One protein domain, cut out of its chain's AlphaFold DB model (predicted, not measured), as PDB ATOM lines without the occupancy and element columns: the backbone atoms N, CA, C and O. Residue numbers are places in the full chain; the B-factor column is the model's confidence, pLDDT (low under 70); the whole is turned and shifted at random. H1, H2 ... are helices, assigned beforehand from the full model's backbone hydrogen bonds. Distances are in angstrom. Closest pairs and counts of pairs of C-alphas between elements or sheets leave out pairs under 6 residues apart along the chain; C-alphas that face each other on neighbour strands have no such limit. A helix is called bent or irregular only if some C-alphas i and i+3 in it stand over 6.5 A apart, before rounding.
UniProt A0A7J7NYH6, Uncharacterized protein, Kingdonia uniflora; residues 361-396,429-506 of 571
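What this domain is: This is residues 361 to 396 and 429 to 506 of the 571 residues of an uncharacterized protein of Kingdonia uniflora (UniProt A0A7J7NYH6). A small body of helices has two arms: H1, H3 and the first part of the long helix H4 come together, with the start of H2, while residues 384 to 396 of H2 and residues 477 to 506 of H4 stick out from it. H4 makes the longest axis; H3 meets its first part at a steep tilt, the short H1 is close to H3, and H2 points away about perpendicular to H4. The printed part has 114 residues with four named helices, H1, H2, H3 and H4 in chain order, and no named strand; its class is all helix. The whole is extended, with a radius of gyration of the C-alphas of 20.7 A, and elongated, spanning 70 by 39 by 27 A.

Where its parts are: H1 is residues 361 to 371, 15.4 A from first to last C-alpha, and begins at C-alpha 361 (423.245, 397.884, 282.728). H2 is residues 376 to 396, 29.6 A long, and ends at C-alpha 396 (403.460, 383.823, 251.580). H3 is residues 429 to 451, 33.2 A long. H4 is residues 459 to 506, 67.1 A long, and ends at C-alpha 506 (402.853, 357.576, 294.536). H4 has a kink of 43 degrees near residue 500 and is only just irregular: C-alphas 497 and 500 are 6.9 A apart.

How they stand to each other: H1 and H2 only just touch, only at the corner by their link, with 3 pairs of C-alphas within 8 A; the closest C-alphas, of Asp 366 and Ile 376, are 7.3 A apart. Their lines are about perpendicular, at 74 degrees. H1 and H3 are close but not clearly touching, the closest C-alphas, of Leu 365 and Lys 443, being 7.4 A apart; they run the same way at a shallow tilt of 25 degrees. H1 and H4 are near each other. H2 and H4 are close but not clearly touching, about perpendicular at 73 degrees, with the closest C-alphas, of Ala 380 and Ala 470, 7.8 A apart. H2 and H3 are apart. H3 touches H4 at residues 465 to 472 alone, the closest C-alphas, of Val 442 and Leu 465, being 7.2 A apart; they run opposite ways at a steep tilt of 45 degrees. In H1, H2 and H3 every O i to N i+4 pair is within hydrogen-bond range; in H4, 41 of 44 are.

The domain as a whole: The C-alphas of Asp 456 and Asp 504 are the two farthest apart, at 70.7 A. Without the stretches that stand free, the body of 71 residues spans 38 by 27 by 22 A. Residues 397 to 428 are not printed, and C-alphas 396 and 429 are 38.4 A apart across this cut. The link H1 to H2 is tight and H3 to H4 is short. The mean pLDDT of the printed part is 71.7; 47 residues are under 70, among them residues 376 to 396 and 429 to 436.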
ATOM      1  N   GLU A 361     422.765 396.830 283.628       57.88
ATOM      2  CA  GLU A 361     423.245 397.884 282.728       57.88
ATOM      3  C   GLU A 361     422.239 398.204 281.615       57.88
ATOM      4  O   GLU A 361     422.033 399.376 281.292       57.88
ATOM      5  N   GLY A 362     421.536 397.191 281.098       61.56
ATOM      6  CA  GLY A 362     420.428 397.373 280.160       61.56
ATOM      7  C   GLY A 362     419.279 398.202 280.747       61.56
ATOM      8  O   GLY A 362     418.743 399.074 280.063       61.56
ATOM      9  N   ALA A 363     418.942 397.997 282.025       61.25
ATOM     10  CA  ALA A 363     417.922 398.786 282.720       61.25
ATOM     11  C   ALA A 363     418.345 400.253 282.934       61.25
ATOM     12  O   ALA A 363     417.530 401.162 282.776       61.25
ATOM     13  N   GLU A 364     419.620 400.511 283.246       60.72
ATOM     14  CA  GLU A 364     420.155 401.875 283.367       60.72
ATOM     15  C   GLU A 364     420.122 402.615 282.019       60.72
ATOM     16  O   GLU A 364     419.717 403.778 281.959       60.72
ATOM     17  N   LEU A 365     420.483 401.932 280.927       62.62
ATOM     18  CA  LEU A 365     420.428 402.493 279.577       62.62
ATOM     19  C   LEU A 365     418.987 402.809 279.141       62.62
ATOM     20  O   LEU A 365     418.750 403.861 278.548       62.62
ATOM     21  N   ASP A 366     418.018 401.947 279.464       63.94
ATOM     22  CA  ASP A 366     416.595 402.201 279.198       63.94
ATOM     23  C   ASP A 366     416.080 403.441 279.950       63.94
ATOM     24  O   ASP A 366     415.407 404.288 279.359       63.94
ATOM     25  N   MET A 367     416.460 403.617 281.222       67.25
ATOM     26  CA  MET A 367     416.129 404.831 281.982       67.25
ATOM     27  C   MET A 367     416.745 406.094 281.363       67.25
ATOM     28  O   MET A 367     416.057 407.107 281.233       67.25
ATOM     29  N   MET A 368     418.014 406.038 280.942       65.94
ATOM     30  CA  MET A 368     418.687 407.163 280.277       65.94
ATOM     31  C   MET A 368     417.997 407.543 278.965       65.94
ATOM     32  O   MET A 368     417.728 408.717 278.724       65.94
ATOM     33  N   LEU A 369     417.662 406.558 278.130       63.81
ATOM     34  CA  LEU A 369     417.005 406.793 276.844       63.81
ATOM     35  C   LEU A 369     415.585 407.346 277.019       63.81
ATOM     36  O   LEU A 369     415.198 408.268 276.297       63.81
ATOM     37  N   LYS A 370     414.844 406.885 278.033       72.38
ATOM     38  CA  LYS A 370     413.551 407.471 278.419       72.38
ATOM     39  C   LYS A 370     413.681 408.934 278.848       72.38
ATOM     40  O   LYS A 370     412.846 409.741 278.444       72.38
ATOM     41  N   GLY A 371     414.730 409.288 279.595       66.31
ATOM     42  CA  GLY A 371     415.030 410.674 279.978       66.31
ATOM     43  C   GLY A 371     415.299 411.602 278.787       66.31
ATOM     44  O   GLY A 371     415.008 412.790 278.858       66.31
ATOM     45  N   LEU A 372     415.772 411.051 277.666       62.25
ATOM     46  CA  LEU A 372     415.996 411.772 276.407       62.25
ATOM     47  C   LEU A 372     414.755 411.803 275.492       62.25
ATOM     48  O   LEU A 372     414.853 412.178 274.326       62.25
ATOM     49  N   GLY A 373     413.590 411.346 275.969       70.12
ATOM     50  CA  GLY A 373     412.374 411.225 275.155       70.12
ATOM     51  C   GLY A 373     412.421 410.095 274.115       70.12
ATOM     52  O   GLY A 373     411.514 409.968 273.287       70.12
ATOM     53  N   ILE A 374     413.448 409.238 274.149       65.31
ATOM     54  CA  ILE A 374     413.623 408.113 273.229       65.31
ATOM     55  C   ILE A 374     412.926 406.887 273.821       65.31
ATOM     56  O   ILE A 374     413.453 406.180 274.677       65.31
ATOM     57  N   ASN A 375     411.719 406.595 273.337       74.62
ATOM     58  CA  ASN A 375     410.996 405.393 273.741       74.62
ATOM     59  C   ASN A 375     411.453 404.179 272.912       74.62
ATOM     60  O   ASN A 375     410.990 403.962 271.786       74.62
ATOM     61  N   ILE A 376     412.345 403.375 273.492       56.84
ATOM     62  CA  ILE A 376     412.896 402.158 272.883       56.84
ATOM     63  C   ILE A 376     411.795 401.188 272.456       56.84
ATOM     64  O   ILE A 376     411.827 400.703 271.328       56.84
ATOM     65  N   ASN A 377     410.790 400.950 273.303       58.47
ATOM     66  CA  ASN A 377     409.690 400.031 273.000       58.47
ATOM     67  C   ASN A 377     408.883 400.495 271.782       58.47
ATOM     68  O   ASN A 377     408.508 399.685 270.941       58.47
ATOM     69  N   LYS A 378     408.687 401.807 271.612       60.53
ATOM     70  CA  LYS A 378     408.016 402.377 270.433       60.53
ATOM     71  C   LYS A 378     408.827 402.156 269.148       60.53
ATOM     72  O   LYS A 378     408.254 401.830 268.109       60.53
ATOM     73  N   ILE A 379     410.155 402.291 269.211       49.03
ATOM     74  CA  ILE A 379     411.068 402.066 268.074       49.03
ATOM     75  C   ILE A 379     411.194 400.568 267.755       49.03
ATOM     76  O   ILE A 379     411.130 400.178 266.585       49.03
ATOM     77  N   ALA A 380     411.340 399.733 268.782       44.81
ATOM     78  CA  ALA A 380     411.442 398.286 268.678       44.81
ATOM     79  C   ALA A 380     410.150 397.692 268.114       44.81
ATOM     80  O   ALA A 380     410.218 396.998 267.106       44.81
ATOM     81  N   ASN A 381     408.981 398.058 268.647       45.78
ATOM     82  CA  ASN A 381     407.684 397.585 268.154       45.78
ATOM     83  C   ASN A 381     407.420 398.038 266.711       45.78
ATOM     84  O   ASN A 381     406.985 397.237 265.888       45.78
ATOM     85  N   SER A 382     407.783 399.277 266.353       48.94
ATOM     86  CA  SER A 382     407.694 399.781 264.974       48.94
ATOM     87  C   SER A 382     408.569 398.993 263.988       48.94
ATOM     88  O   SER A 382     408.162 398.721 262.854       48.94
ATOM     89  N   ARG A 383     409.790 398.622 264.392       42.41
ATOM     90  CA  ARG A 383     410.701 397.817 263.563       42.41
ATOM     91  C   ARG A 383     410.299 396.347 263.538       42.41
ATOM     92  O   ARG A 383     410.373 395.737 262.476       42.41
ATOM     93  N   PHE A 384     409.837 395.807 264.658       35.59
ATOM     94  CA  PHE A 384     409.373 394.432 264.789       35.59
ATOM     95  C   PHE A 384     408.129 394.191 263.929       35.59
ATOM     96  O   PHE A 384     408.124 393.248 263.145       35.59
ATOM     97  N   GLU A 385     407.154 395.106 263.926       49.19
ATOM     98  CA  GLU A 385     406.017 395.059 262.995       49.19
ATOM     99  C   GLU A 385     406.458 395.091 261.524       49.19
ATOM    100  O   GLU A 385     405.901 394.377 260.691       49.19
ATOM    101  N   LYS A 386     407.459 395.908 261.170       52.44
ATOM    102  CA  LYS A 386     407.980 395.979 259.792       52.44
ATOM    103  C   LYS A 386     408.699 394.692 259.383       52.44
ATOM    104  O   LYS A 386     408.548 394.250 258.244       52.44
ATOM    105  N   VAL A 387     409.451 394.081 260.298       44.25
ATOM    106  CA  VAL A 387     410.134 392.799 260.072       44.25
ATOM    107  C   VAL A 387     409.125 391.657 259.993       44.25
ATOM    108  O   VAL A 387     409.205 390.878 259.050       44.25
ATOM    109  N   GLN A 388     408.123 391.607 260.874       46.56
ATOM    110  CA  GLN A 388     407.045 390.619 260.813       46.56
ATOM    111  C   GLN A 388     406.227 390.744 259.524       46.56
ATOM    112  O   GLN A 388     406.003 389.743 258.849       46.56
ATOM    113  N   LYS A 389     405.861 391.961 259.097       56.81
ATOM    114  CA  LYS A 389     405.174 392.192 257.810       56.81
ATOM    115  C   LYS A 389     406.048 391.789 256.613       56.81
ATOM    116  O   LYS A 389     405.539 391.252 255.632       56.81
ATOM    117  N   SER A 390     407.366 391.989 256.692       52.41
ATOM    118  CA  SER A 390     408.322 391.554 255.661       52.41
ATOM    119  C   SER A 390     408.512 390.030 255.626       52.41
ATOM    120  O   SER A 390     408.530 389.439 254.546       52.41
ATOM    121  N   GLN A 391     408.602 389.378 256.787       43.81
ATOM    122  CA  GLN A 391     408.733 387.926 256.914       43.81
ATOM    123  C   GLN A 391     407.442 387.202 256.528       43.81
ATOM    124  O   GLN A 391     407.513 386.237 255.775       43.81
ATOM    125  N   ALA A 392     406.272 387.711 256.923       48.97
ATOM    126  CA  ALA A 392     404.974 387.204 256.480       48.97
ATOM    127  C   ALA A 392     404.825 387.306 254.953       48.97
ATOM    128  O   ALA A 392     404.404 386.353 254.304       48.97
ATOM    129  N   LYS A 393     405.272 388.417 254.347       60.09
ATOM    130  CA  LYS A 393     405.301 388.575 252.884       60.09
ATOM    131  C   LYS A 393     406.231 387.562 252.203       60.09
ATOM    132  O   LYS A 393     405.873 387.043 251.153       60.09
ATOM    133  N   ARG A 394     407.387 387.248 252.807       49.28
ATOM    134  CA  ARG A 394     408.338 386.233 252.310       49.28
ATOM    135  C   ARG A 394     407.820 384.800 252.464       49.28
ATOM    136  O   ARG A 394     407.984 384.006 251.541       49.28
ATOM    137  N   LEU A 395     407.162 384.487 253.580       43.06
ATOM    138  CA  LEU A 395     406.514 383.196 253.835       43.06
ATOM    139  C   LEU A 395     405.379 382.936 252.840       43.06
ATOM    140  O   LEU A 395     405.337 381.871 252.231       43.06
ATOM    141  N   MET A 396     404.539 383.938 252.569       49.62
ATOM    142  CA  MET A 396     403.460 383.823 251.580       49.62
ATOM    143  C   MET A 396     403.978 383.616 250.148       49.62
ATOM    144  O   MET A 396     403.343 382.915 249.367       49.62
ATOM    145  N   VAL A 429     433.094 384.256 274.784       34.38
ATOM    146  CA  VAL A 429     433.273 385.315 275.794       34.38
ATOM    147  C   VAL A 429     433.962 386.553 275.195       34.38
ATOM    148  O   VAL A 429     433.722 387.664 275.658       34.38
ATOM    149  N   THR A 430     434.728 386.399 274.109       32.81
ATOM    150  CA  THR A 430     435.378 387.526 273.413       32.81
ATOM    151  C   THR A 430     434.391 388.481 272.735       32.81
ATOM    152  O   THR A 430     434.651 389.682 272.680       32.81
ATOM    153  N   THR A 431     433.225 387.998 272.287       44.38
ATOM    154  CA  THR A 431     432.179 388.872 271.727       44.38
ATOM    155  C   THR A 431     431.459 389.678 272.808       44.38
ATOM    156  O   THR A 431     431.055 390.808 272.555       44.38
ATOM    157  N   LEU A 432     431.362 389.151 274.033       44.31
ATOM    158  CA  LEU A 432     430.771 389.876 275.164       44.31
ATOM    159  C   LEU A 432     431.688 390.998 275.669       44.31
ATOM    160  O   LEU A 432     431.196 392.068 276.004       44.31
ATOM    161  N   THR A 433     433.011 390.802 275.659       48.34
ATOM    162  CA  THR A 433     433.960 391.866 276.036       48.34
ATOM    163  C   THR A 433     433.969 393.013 275.027       48.34
ATOM    164  O   THR A 433     434.015 394.174 275.423       48.34
ATOM    165  N   THR A 434     433.847 392.716 273.726       54.31
ATOM    166  CA  THR A 434     433.717 393.764 272.700       54.31
ATOM    167  C   THR A 434     432.390 394.512 272.805       54.31
ATOM    168  O   THR A 434     432.353 395.721 272.602       54.31
ATOM    169  N   GLU A 435     431.306 393.824 273.172       62.50
ATOM    170  CA  GLU A 435     430.003 394.457 273.397       62.50
ATOM    171  C   GLU A 435     429.984 395.321 274.668       62.50
ATOM    172  O   GLU A 435     429.304 396.343 274.687       62.50
ATOM    173  N   GLU A 436     430.758 394.972 275.700       62.47
ATOM    174  CA  GLU A 436     430.876 395.763 276.930       62.47
ATOM    175  C   GLU A 436     431.634 397.082 276.701       62.47
ATOM    176  O   GLU A 436     431.199 398.138 277.163       62.47
ATOM    177  N   ASP A 437     432.725 397.059 275.931       70.81
ATOM    178  CA  ASP A 437     433.459 398.276 275.568       70.81
ATOM    179  C   ASP A 437     432.655 399.164 274.603       70.81
ATOM    180  O   ASP A 437     432.645 400.391 274.750       70.81
ATOM    181  N   GLU A 438     431.905 398.571 273.668       68.44
ATOM    182  CA  GLU A 438     430.949 399.305 272.832       68.44
ATOM    183  C   GLU A 438     429.812 399.912 273.669       68.44
ATOM    184  O   GLU A 438     429.449 401.074 273.466       68.44
ATOM    185  N   LEU A 439     429.278 399.178 274.648       66.44
ATOM    186  CA  LEU A 439     428.244 399.656 275.566       66.44
ATOM    187  C   LEU A 439     428.762 400.801 276.441       66.44
ATOM    188  O   LEU A 439     428.068 401.809 276.603       66.44
ATOM    189  N   ARG A 440     429.991 400.696 276.953       76.81
ATOM    190  CA  ARG A 440     430.661 401.752 277.721       76.81
ATOM    191  C   ARG A 440     430.870 402.999 276.863       76.81
ATOM    192  O   ARG A 440     430.487 404.091 277.279       76.81
ATOM    193  N   ALA A 441     431.339 402.835 275.624       75.25
ATOM    194  CA  ALA A 441     431.491 403.931 274.668       75.25
ATOM    195  C   ALA A 441     430.152 404.604 274.313       75.25
ATOM    196  O   ALA A 441     430.085 405.829 274.187       75.25
ATOM    197  N   VAL A 442     429.067 403.835 274.184       71.44
ATOM    198  CA  VAL A 442     427.711 404.369 273.978       71.44
ATOM    199  C   VAL A 442     427.245 405.135 275.212       71.44
ATOM    200  O   VAL A 442     426.755 406.254 275.079       71.44
ATOM    201  N   LYS A 443     427.431 404.576 276.410       74.12
ATOM    202  CA  LYS A 443     427.040 405.196 277.682       74.12
ATOM    203  C   LYS A 443     427.751 406.527 277.897       74.12
ATOM    204  O   LYS A 443     427.112 407.506 278.276       74.12
ATOM    205  N   ASP A 444     429.041 406.594 277.595       82.56
ATOM    206  CA  ASP A 444     429.826 407.819 277.735       82.56
ATOM    207  C   ASP A 444     429.432 408.874 276.695       82.56
ATOM    208  O   ASP A 444     429.288 410.046 277.044       82.56
ATOM    209  N   ARG A 445     429.126 408.470 275.454       74.94
ATOM    210  CA  ARG A 445     428.575 409.379 274.432       74.94
ATOM    211  C   ARG A 445     427.189 409.905 274.793       74.94
ATOM    212  O   ARG A 445     426.925 411.085 274.595       74.94
ATOM    213  N   VAL A 446     426.318 409.063 275.350       73.12
ATOM    214  CA  VAL A 446     424.983 409.461 275.831       73.12
ATOM    215  C   VAL A 446     425.090 410.407 277.031       73.12
ATOM    216  O   VAL A 446     424.351 411.383 277.112       73.12
ATOM    217  N   ARG A 447     426.038 410.172 277.944       80.06
ATOM    218  CA  ARG A 447     426.307 411.065 279.083       80.06
ATOM    219  C   ARG A 447     426.857 412.419 278.648       80.06
ATOM    220  O   ARG A 447     426.438 413.425 279.212       80.06
ATOM    221  N   LEU A 448     427.764 412.454 277.667       78.25
ATOM    222  CA  LEU A 448     428.232 413.710 277.072       78.25
ATOM    223  C   LEU A 448     427.069 414.469 276.427       78.25
ATOM    224  O   LEU A 448     426.834 415.626 276.759       78.25
ATOM    225  N   ALA A 449     426.276 413.775 275.611       70.25
ATOM    226  CA  ALA A 449     425.095 414.315 274.944       70.25
ATOM    227  C   ALA A 449     424.047 414.881 275.926       70.25
ATOM    228  O   ALA A 449     423.432 415.908 275.661       70.25
ATOM    229  N   GLY A 450     423.858 414.239 277.084       74.06
ATOM    230  CA  GLY A 450     422.967 414.729 278.138       74.06
ATOM    231  C   GLY A 450     423.495 415.958 278.887       74.06
ATOM    232  O   GLY A 450     422.695 416.733 279.405       74.06
ATOM    233  N   ARG A 451     424.820 416.161 278.944       77.75
ATOM    234  CA  ARG A 451     425.438 417.355 279.552       77.75
ATOM    235  C   ARG A 451     425.407 418.570 278.632       77.75
ATOM    236  O   ARG A 451     425.318 419.685 279.130       77.75
ATOM    237  N   GLU A 452     425.486 418.352 277.323       71.25
ATOM    238  CA  GLU A 452     425.490 419.421 276.315       71.25
ATOM    239  C   GLU A 452     424.084 419.957 275.993       71.25
ATOM    240  O   GLU A 452     423.958 420.975 275.329       71.25
ATOM    241  N   GLY A 453     423.029 419.331 276.528       68.81
ATOM    242  CA  GLY A 453     421.650 419.657 276.182       68.81
ATOM    243  C   GLY A 453     421.238 418.959 274.885       68.81
ATOM    244  O   GLY A 453     421.939 418.966 273.877       68.81
ATOM    245  N   THR A 454     420.076 418.311 274.899       57.47
ATOM    246  CA  THR A 454     419.621 417.456 273.790       57.47
ATOM    247  C   THR A 454     419.264 418.208 272.511       57.47
ATOM    248  O   THR A 454     419.085 417.575 271.471       57.47
ATOM    249  N   GLU A 455     419.134 419.532 272.586       65.81
ATOM    250  CA  GLU A 455     418.680 420.373 271.475       65.81
ATOM    251  C   GLU A 455     419.751 420.548 270.382       65.81
ATOM    252  O   GLU A 455     419.390 420.745 269.223       65.81
ATOM    253  N   ASP A 456     421.035 420.333 270.699       66.88
ATOM    254  CA  ASP A 456     422.152 420.562 269.765       66.88
ATOM    255  C   ASP A 456     422.749 419.283 269.148       66.88
ATOM    256  O   ASP A 456     423.689 419.327 268.346       66.88
ATOM    257  N   LEU A 457     422.202 418.105 269.463       80.31
ATOM    258  CA  LEU A 457     422.683 416.860 268.861       80.31
ATOM    259  C   LEU A 457     422.297 416.804 267.387       80.31
ATOM    260  O   LEU A 457     421.122 416.672 267.043       80.31
ATOM    261  N   SER A 458     423.305 416.809 266.510       87.69
ATOM    262  CA  SER A 458     423.081 416.642 265.075       87.69
ATOM    263  C   SER A 458     422.234 415.391 264.789       87.69
ATOM    264  O   SER A 458     422.419 414.335 265.405       87.69
ATOM    265  N   ALA A 459     421.332 415.474 263.806       85.50
ATOM    266  CA  ALA A 459     420.491 414.345 263.400       85.50
ATOM    267  C   ALA A 459     421.311 413.088 263.029       85.50
ATOM    268  O   ALA A 459     420.847 411.959 263.193       85.50
ATOM    269  N   SER A 460     422.555 413.274 262.569       84.25
ATOM    270  CA  SER A 460     423.499 412.186 262.299       84.25
ATOM    271  C   SER A 460     423.934 411.471 263.584       84.25
ATOM    272  O   SER A 460     423.890 410.240 263.642       84.25
ATOM    273  N   THR A 461     424.259 412.221 264.642       82.50
ATOM    274  CA  THR A 461     424.628 411.675 265.957       82.50
ATOM    275  C   THR A 461     423.463 410.923 266.595       82.50
ATOM    276  O   THR A 461     423.638 409.808 267.088       82.50
ATOM    277  N   GLN A 462     422.251 411.484 266.526       81.62
ATOM    278  CA  GLN A 462     421.043 410.827 267.035       81.62
ATOM    279  C   GLN A 462     420.772 409.499 266.309       81.62
ATOM    280  O   GLN A 462     420.445 408.492 266.941       81.62
ATOM    281  N   LEU A 463     420.958 409.465 264.984       86.19
ATOM    282  CA  LEU A 463     420.776 408.258 264.180       86.19
ATOM    283  C   LEU A 463     421.802 407.169 264.522       86.19
ATOM    284  O   LEU A 463     421.431 405.996 264.596       86.19
ATOM    285  N   GLU A 464     423.068 407.528 264.736       84.75
ATOM    286  CA  GLU A 464     424.100 406.567 265.144       84.75
ATOM    287  C   GLU A 464     423.847 406.016 266.553       84.75
ATOM    288  O   GLU A 464     423.894 404.799 266.736       84.75
ATOM    289  N   LEU A 465     423.441 406.857 267.513       82.00
ATOM    290  CA  LEU A 465     423.024 406.397 268.844       82.00
ATOM    291  C   LEU A 465     421.832 405.429 268.763       82.00
ATOM    292  O   LEU A 465     421.849 404.368 269.387       82.00
ATOM    293  N   CYS A 466     420.837 405.721 267.920       84.12
ATOM    294  CA  CYS A 466     419.703 404.820 267.688       84.12
ATOM    295  C   CYS A 466     420.120 403.485 267.052       84.12
ATOM    296  O   CYS A 466     419.542 402.440 267.361       84.12
ATOM    297  N   LYS A 467     421.098 403.488 266.136       86.88
ATOM    298  CA  LYS A 467     421.626 402.257 265.526       86.88
ATOM    299  C   LYS A 467     422.397 401.421 266.541       86.88
ATOM    300  O   LYS A 467     422.209 400.208 266.551       86.88
ATOM    301  N   MET A 468     423.224 402.049 267.375       83.56
ATOM    302  CA  MET A 468     423.985 401.367 268.424       83.56
ATOM    303  C   MET A 468     423.052 400.757 269.473       83.56
ATOM    304  O   MET A 468     423.127 399.555 269.718       83.56
ATOM    305  N   ALA A 469     422.081 401.523 269.979       82.06
ATOM    306  CA  ALA A 469     421.065 401.014 270.902       82.06
ATOM    307  C   ALA A 469     420.286 399.825 270.308       82.06
ATOM    308  O   ALA A 469     420.067 398.822 270.980       82.06
ATOM    309  N   ALA A 470     419.924 399.885 269.021       85.19
ATOM    310  CA  ALA A 470     419.237 398.779 268.354       85.19
ATOM    311  C   ALA A 470     420.101 397.510 268.209       85.19
ATOM    312  O   ALA A 470     419.545 396.411 268.223       85.19
ATOM    313  N   ARG A 471     421.427 397.631 268.048       86.25
ATOM    314  CA  ARG A 471     422.338 396.471 268.020       86.25
ATOM    315  C   ARG A 471     422.470 395.844 269.404       86.25
ATOM    316  O   ARG A 471     422.309 394.634 269.511       86.25
ATOM    317  N   LEU A 472     422.650 396.664 270.437       82.69
ATOM    318  CA  LEU A 472     422.734 396.210 271.828       82.69
ATOM    319  C   LEU A 472     421.461 395.477 272.262       82.69
ATOM    320  O   LEU A 472     421.526 394.359 272.756       82.69
ATOM    321  N   LEU A 473     420.287 396.051 271.986       83.50
ATOM    322  CA  LEU A 473     419.007 395.398 272.282       83.50
ATOM    323  C   LEU A 473     418.851 394.071 271.539       83.50
ATOM    324  O   LEU A 473     418.306 393.121 272.089       83.50
ATOM    325  N   LYS A 474     419.347 393.983 270.300       89.56
ATOM    326  CA  LYS A 474     419.344 392.727 269.548       89.56
ATOM    327  C   LYS A 474     420.249 391.675 270.204       89.56
ATOM    328  O   LYS A 474     419.824 390.527 270.286       89.56
ATOM    329  N   GLY A 475     421.438 392.056 270.674       88.88
ATOM    330  CA  GLY A 475     422.339 391.170 271.423       88.88
ATOM    331  C   GLY A 475     421.700 390.665 272.717       88.88
ATOM    332  O   GLY A 475     421.621 389.460 272.938       88.88
ATOM    333  N   ILE A 476     421.110 391.569 273.507       81.75
ATOM    334  CA  ILE A 476     420.394 391.225 274.748       81.75
ATOM    335  C   ILE A 476     419.245 390.247 274.474       81.75
ATOM    336  O   ILE A 476     419.113 389.251 275.182       81.75
ATOM    337  N   CYS A 477     418.432 390.481 273.437       84.00
ATOM    338  CA  CYS A 477     417.353 389.557 273.081       84.00
ATOM    339  C   CYS A 477     417.876 388.158 272.726       84.00
ATOM    340  O   CYS A 477     417.296 387.177 273.177       84.00
ATOM    341  N   LEU A 478     418.982 388.054 271.979       86.31
ATOM    342  CA  LEU A 478     419.587 386.760 271.643       86.31
ATOM    343  C   LEU A 478     420.073 386.018 272.893       86.31
ATOM    344  O   LEU A 478     419.795 384.833 273.041       86.31
ATOM    345  N   VAL A 479     420.723 386.720 273.824       84.12
ATOM    346  CA  VAL A 479     421.173 386.135 275.098       84.12
ATOM    347  C   VAL A 479     419.987 385.661 275.946       84.12
ATOM    348  O   VAL A 479     420.047 384.588 276.548       84.12
ATOM    349  N   ILE A 480     418.889 386.423 275.980       82.50
ATOM    350  CA  ILE A 480     417.656 386.026 276.678       82.50
ATOM    351  C   ILE A 480     417.048 384.777 276.033       82.50
ATOM    352  O   ILE A 480     416.643 383.862 276.752       82.50
ATOM    353  N   ASP A 481     416.989 384.717 274.704       87.06
ATOM    354  CA  ASP A 481     416.419 383.580 273.982       87.06
ATOM    355  C   ASP A 481     417.270 382.310 274.161       87.06
ATOM    356  O   ASP A 481     416.726 381.236 274.428       87.06
ATOM    357  N   GLU A 482     418.602 382.424 274.131       87.69
ATOM    358  CA  GLU A 482     419.516 381.322 274.461       87.69
ATOM    359  C   GLU A 482     419.392 380.886 275.928       87.69
ATOM    360  O   GLU A 482     419.385 379.689 276.228       87.69
ATOM    361  N   GLY A 483     419.244 381.840 276.852       87.62
ATOM    362  CA  GLY A 483     418.998 381.571 278.267       87.62
ATOM    363  C   GLY A 483     417.696 380.802 278.494       87.62
ATOM    364  O   GLY A 483     417.682 379.815 279.228       87.62
ATOM    365  N   LYS A 484     416.613 381.190 277.810       87.06
ATOM    366  CA  LYS A 484     415.333 380.466 277.840       87.06
ATOM    367  C   LYS A 484     415.467 379.053 277.284       87.06
ATOM    368  O   LYS A 484     415.008 378.114 277.926       87.06
ATOM    369  N   ALA A 485     416.129 378.883 276.141       88.81
ATOM    370  CA  ALA A 485     416.353 377.561 275.557       88.81
ATOM    371  C   ALA A 485     417.150 376.643 276.504       88.81
ATOM    372  O   ALA A 485     416.824 375.464 276.654       88.81
ATOM    373  N   TYR A 486     418.155 377.192 277.192       86.38
ATOM    374  CA  TYR A 486     418.923 376.464 278.199       86.38
ATOM    375  C   TYR A 486     418.068 376.062 279.409       86.38
ATOM    376  O   TYR A 486     418.136 374.915 279.849       86.38
ATOM    377  N   LEU A 487     417.232 376.970 279.924       83.06
ATOM    378  CA  LEU A 487     416.328 376.688 281.044       83.06
ATOM    379  C   LEU A 487     415.288 375.619 280.692       83.06
ATOM    380  O   LEU A 487     415.076 374.705 281.485       83.06
ATOM    381  N   GLU A 488     414.694 375.674 279.500       90.06
ATOM    382  CA  GLU A 488     413.749 374.652 279.033       90.06
ATOM    383  C   GLU A 488     414.428 373.286 278.852       90.06
ATOM    384  O   GLU A 488     413.884 372.254 279.244       90.06
ATOM    385  N   SER A 489     415.668 373.260 278.350       89.88
ATOM    386  CA  SER A 489     416.469 372.031 278.289       89.88
ATOM    387  C   SER A 489     416.781 371.476 279.687       89.88
ATOM    388  O   SER A 489     416.655 370.273 279.934       89.88
ATOM    389  N   GLY A 490     417.140 372.351 280.630       89.94
ATOM    390  CA  GLY A 490     417.369 372.004 282.031       89.94
ATOM    391  C   GLY A 490     416.119 371.433 282.697       89.94
ATOM    392  O   GLY A 490     416.195 370.383 283.336       89.94
ATOM    393  N   LYS A 491     414.962 372.064 282.476       90.69
ATOM    394  CA  LYS A 491     413.654 371.600 282.947       90.69
ATOM    395  C   LYS A 491     413.320 370.216 282.396       90.69
ATOM    396  O   LYS A 491     413.031 369.321 283.183       90.69
ATOM    397  N   ALA A 492     413.456 369.998 281.089       90.88
ATOM    398  CA  ALA A 492     413.207 368.694 280.472       90.88
ATOM    399  C   ALA A 492     414.137 367.595 281.022       90.88
ATOM    400  O   ALA A 492     413.718 366.456 281.237       90.88
ATOM    401  N   ASN A 493     415.403 367.922 281.290       90.50
ATOM    402  CA  ASN A 493     416.346 366.993 281.913       90.50
ATOM    403  C   ASN A 493     416.001 366.702 283.379       90.50
ATOM    404  O   ASN A 493     416.153 365.563 283.827       90.50
ATOM    405  N   LEU A 494     415.537 367.704 284.124       85.69
ATOM    406  CA  LEU A 494     415.095 367.534 285.504       85.69
ATOM    407  C   LEU A 494     413.825 366.680 285.565       85.69
ATOM    408  O   LEU A 494     413.773 365.736 286.342       85.69
ATOM    409  N   GLU A 495     412.849 366.930 284.695       90.88
ATOM    410  CA  GLU A 495     411.627 366.127 284.582       90.88
ATOM    411  C   GLU A 495     411.940 364.663 284.258       90.88
ATOM    412  O   GLU A 495     411.399 363.773 284.911       90.88
ATOM    413  N   LYS A 496     412.880 364.393 283.341       92.56
ATOM    414  CA  LYS A 496     413.358 363.025 283.067       92.56
ATOM    415  C   LYS A 496     413.998 362.361 284.285       92.56
ATOM    416  O   LYS A 496     413.803 361.168 284.493       92.56
ATOM    417  N   LYS A 497     414.760 363.112 285.089       90.69
ATOM    418  CA  LYS A 497     415.386 362.595 286.318       90.69
ATOM    419  C   LYS A 497     414.385 362.392 287.454       90.69
ATOM    420  O   LYS A 497     414.579 361.489 288.256       90.69
ATOM    421  N   VAL A 498     413.342 363.216 287.525       89.81
ATOM    422  CA  VAL A 498     412.312 363.181 288.575       89.81
ATOM    423  C   VAL A 498     411.198 362.175 288.256       89.81
ATOM    424  O   VAL A 498     410.572 361.660 289.177       89.81
ATOM    425  N   ALA A 499     410.973 361.843 286.981       91.75
ATOM    426  CA  ALA A 499     409.975 360.866 286.539       91.75
ATOM    427  C   ALA A 499     409.963 359.536 287.329       91.75
ATOM    428  O   ALA A 499     408.879 359.167 287.778       91.75
ATOM    429  N   PRO A 500     411.096 358.842 287.575       88.19
ATOM    430  CA  PRO A 500     411.087 357.601 288.358       88.19
ATOM    431  C   PRO A 500     410.724 357.817 289.835       88.19
ATOM    432  O   PRO A 500     410.036 357.000 290.430       88.19
ATOM    433  N   PHE A 501     411.100 358.955 290.425       88.50
ATOM    434  CA  PHE A 501     410.759 359.239 291.820       88.50
ATOM    435  C   PHE A 501     409.274 359.546 292.007       88.50
ATOM    436  O   PHE A 501     408.740 359.295 293.078       88.50
ATOM    437  N   LYS A 502     408.586 360.073 290.982       85.00
ATOM    438  CA  LYS A 502     407.141 360.336 291.056       85.00
ATOM    439  C   LYS A 502     406.321 359.054 291.176       85.00
ATOM    440  O   LYS A 502     405.342 359.059 291.913       85.00
ATOM    441  N   SER A 503     406.705 357.983 290.477       86.50
ATOM    442  CA  SER A 503     406.036 356.686 290.628       86.50
ATOM    443  C   SER A 503     406.306 356.077 291.997       86.50
ATOM    444  O   SER A 503     405.372 355.598 292.628       86.50
ATOM    445  N   ASP A 504     407.543 356.167 292.489       90.31
ATOM    446  CA  ASP A 504     407.906 355.616 293.798       90.31
ATOM    447  C   ASP A 504     407.200 356.364 294.938       90.31
ATOM    448  O   ASP A 504     406.694 355.738 295.867       90.31
ATOM    449  N   LEU A 505     407.089 357.695 294.842       88.38
ATOM    450  CA  LEU A 505     406.353 358.503 295.819       88.38
ATOM    451  C   LEU A 505     404.851 358.195 295.819       88.38
ATOM    452  O   LEU A 505     404.230 358.215 296.876       88.38
ATOM    453  N   ALA A 506     404.264 357.941 294.644       90.31
ATOM    454  CA  ALA A 506     402.853 357.576 294.536       90.31
ATOM    455  C   ALA A 506     402.586 356.209 295.182       90.31
ATOM    456  O   ALA A 506     401.640 356.068 295.951       90.31
TER     457      ALA A 506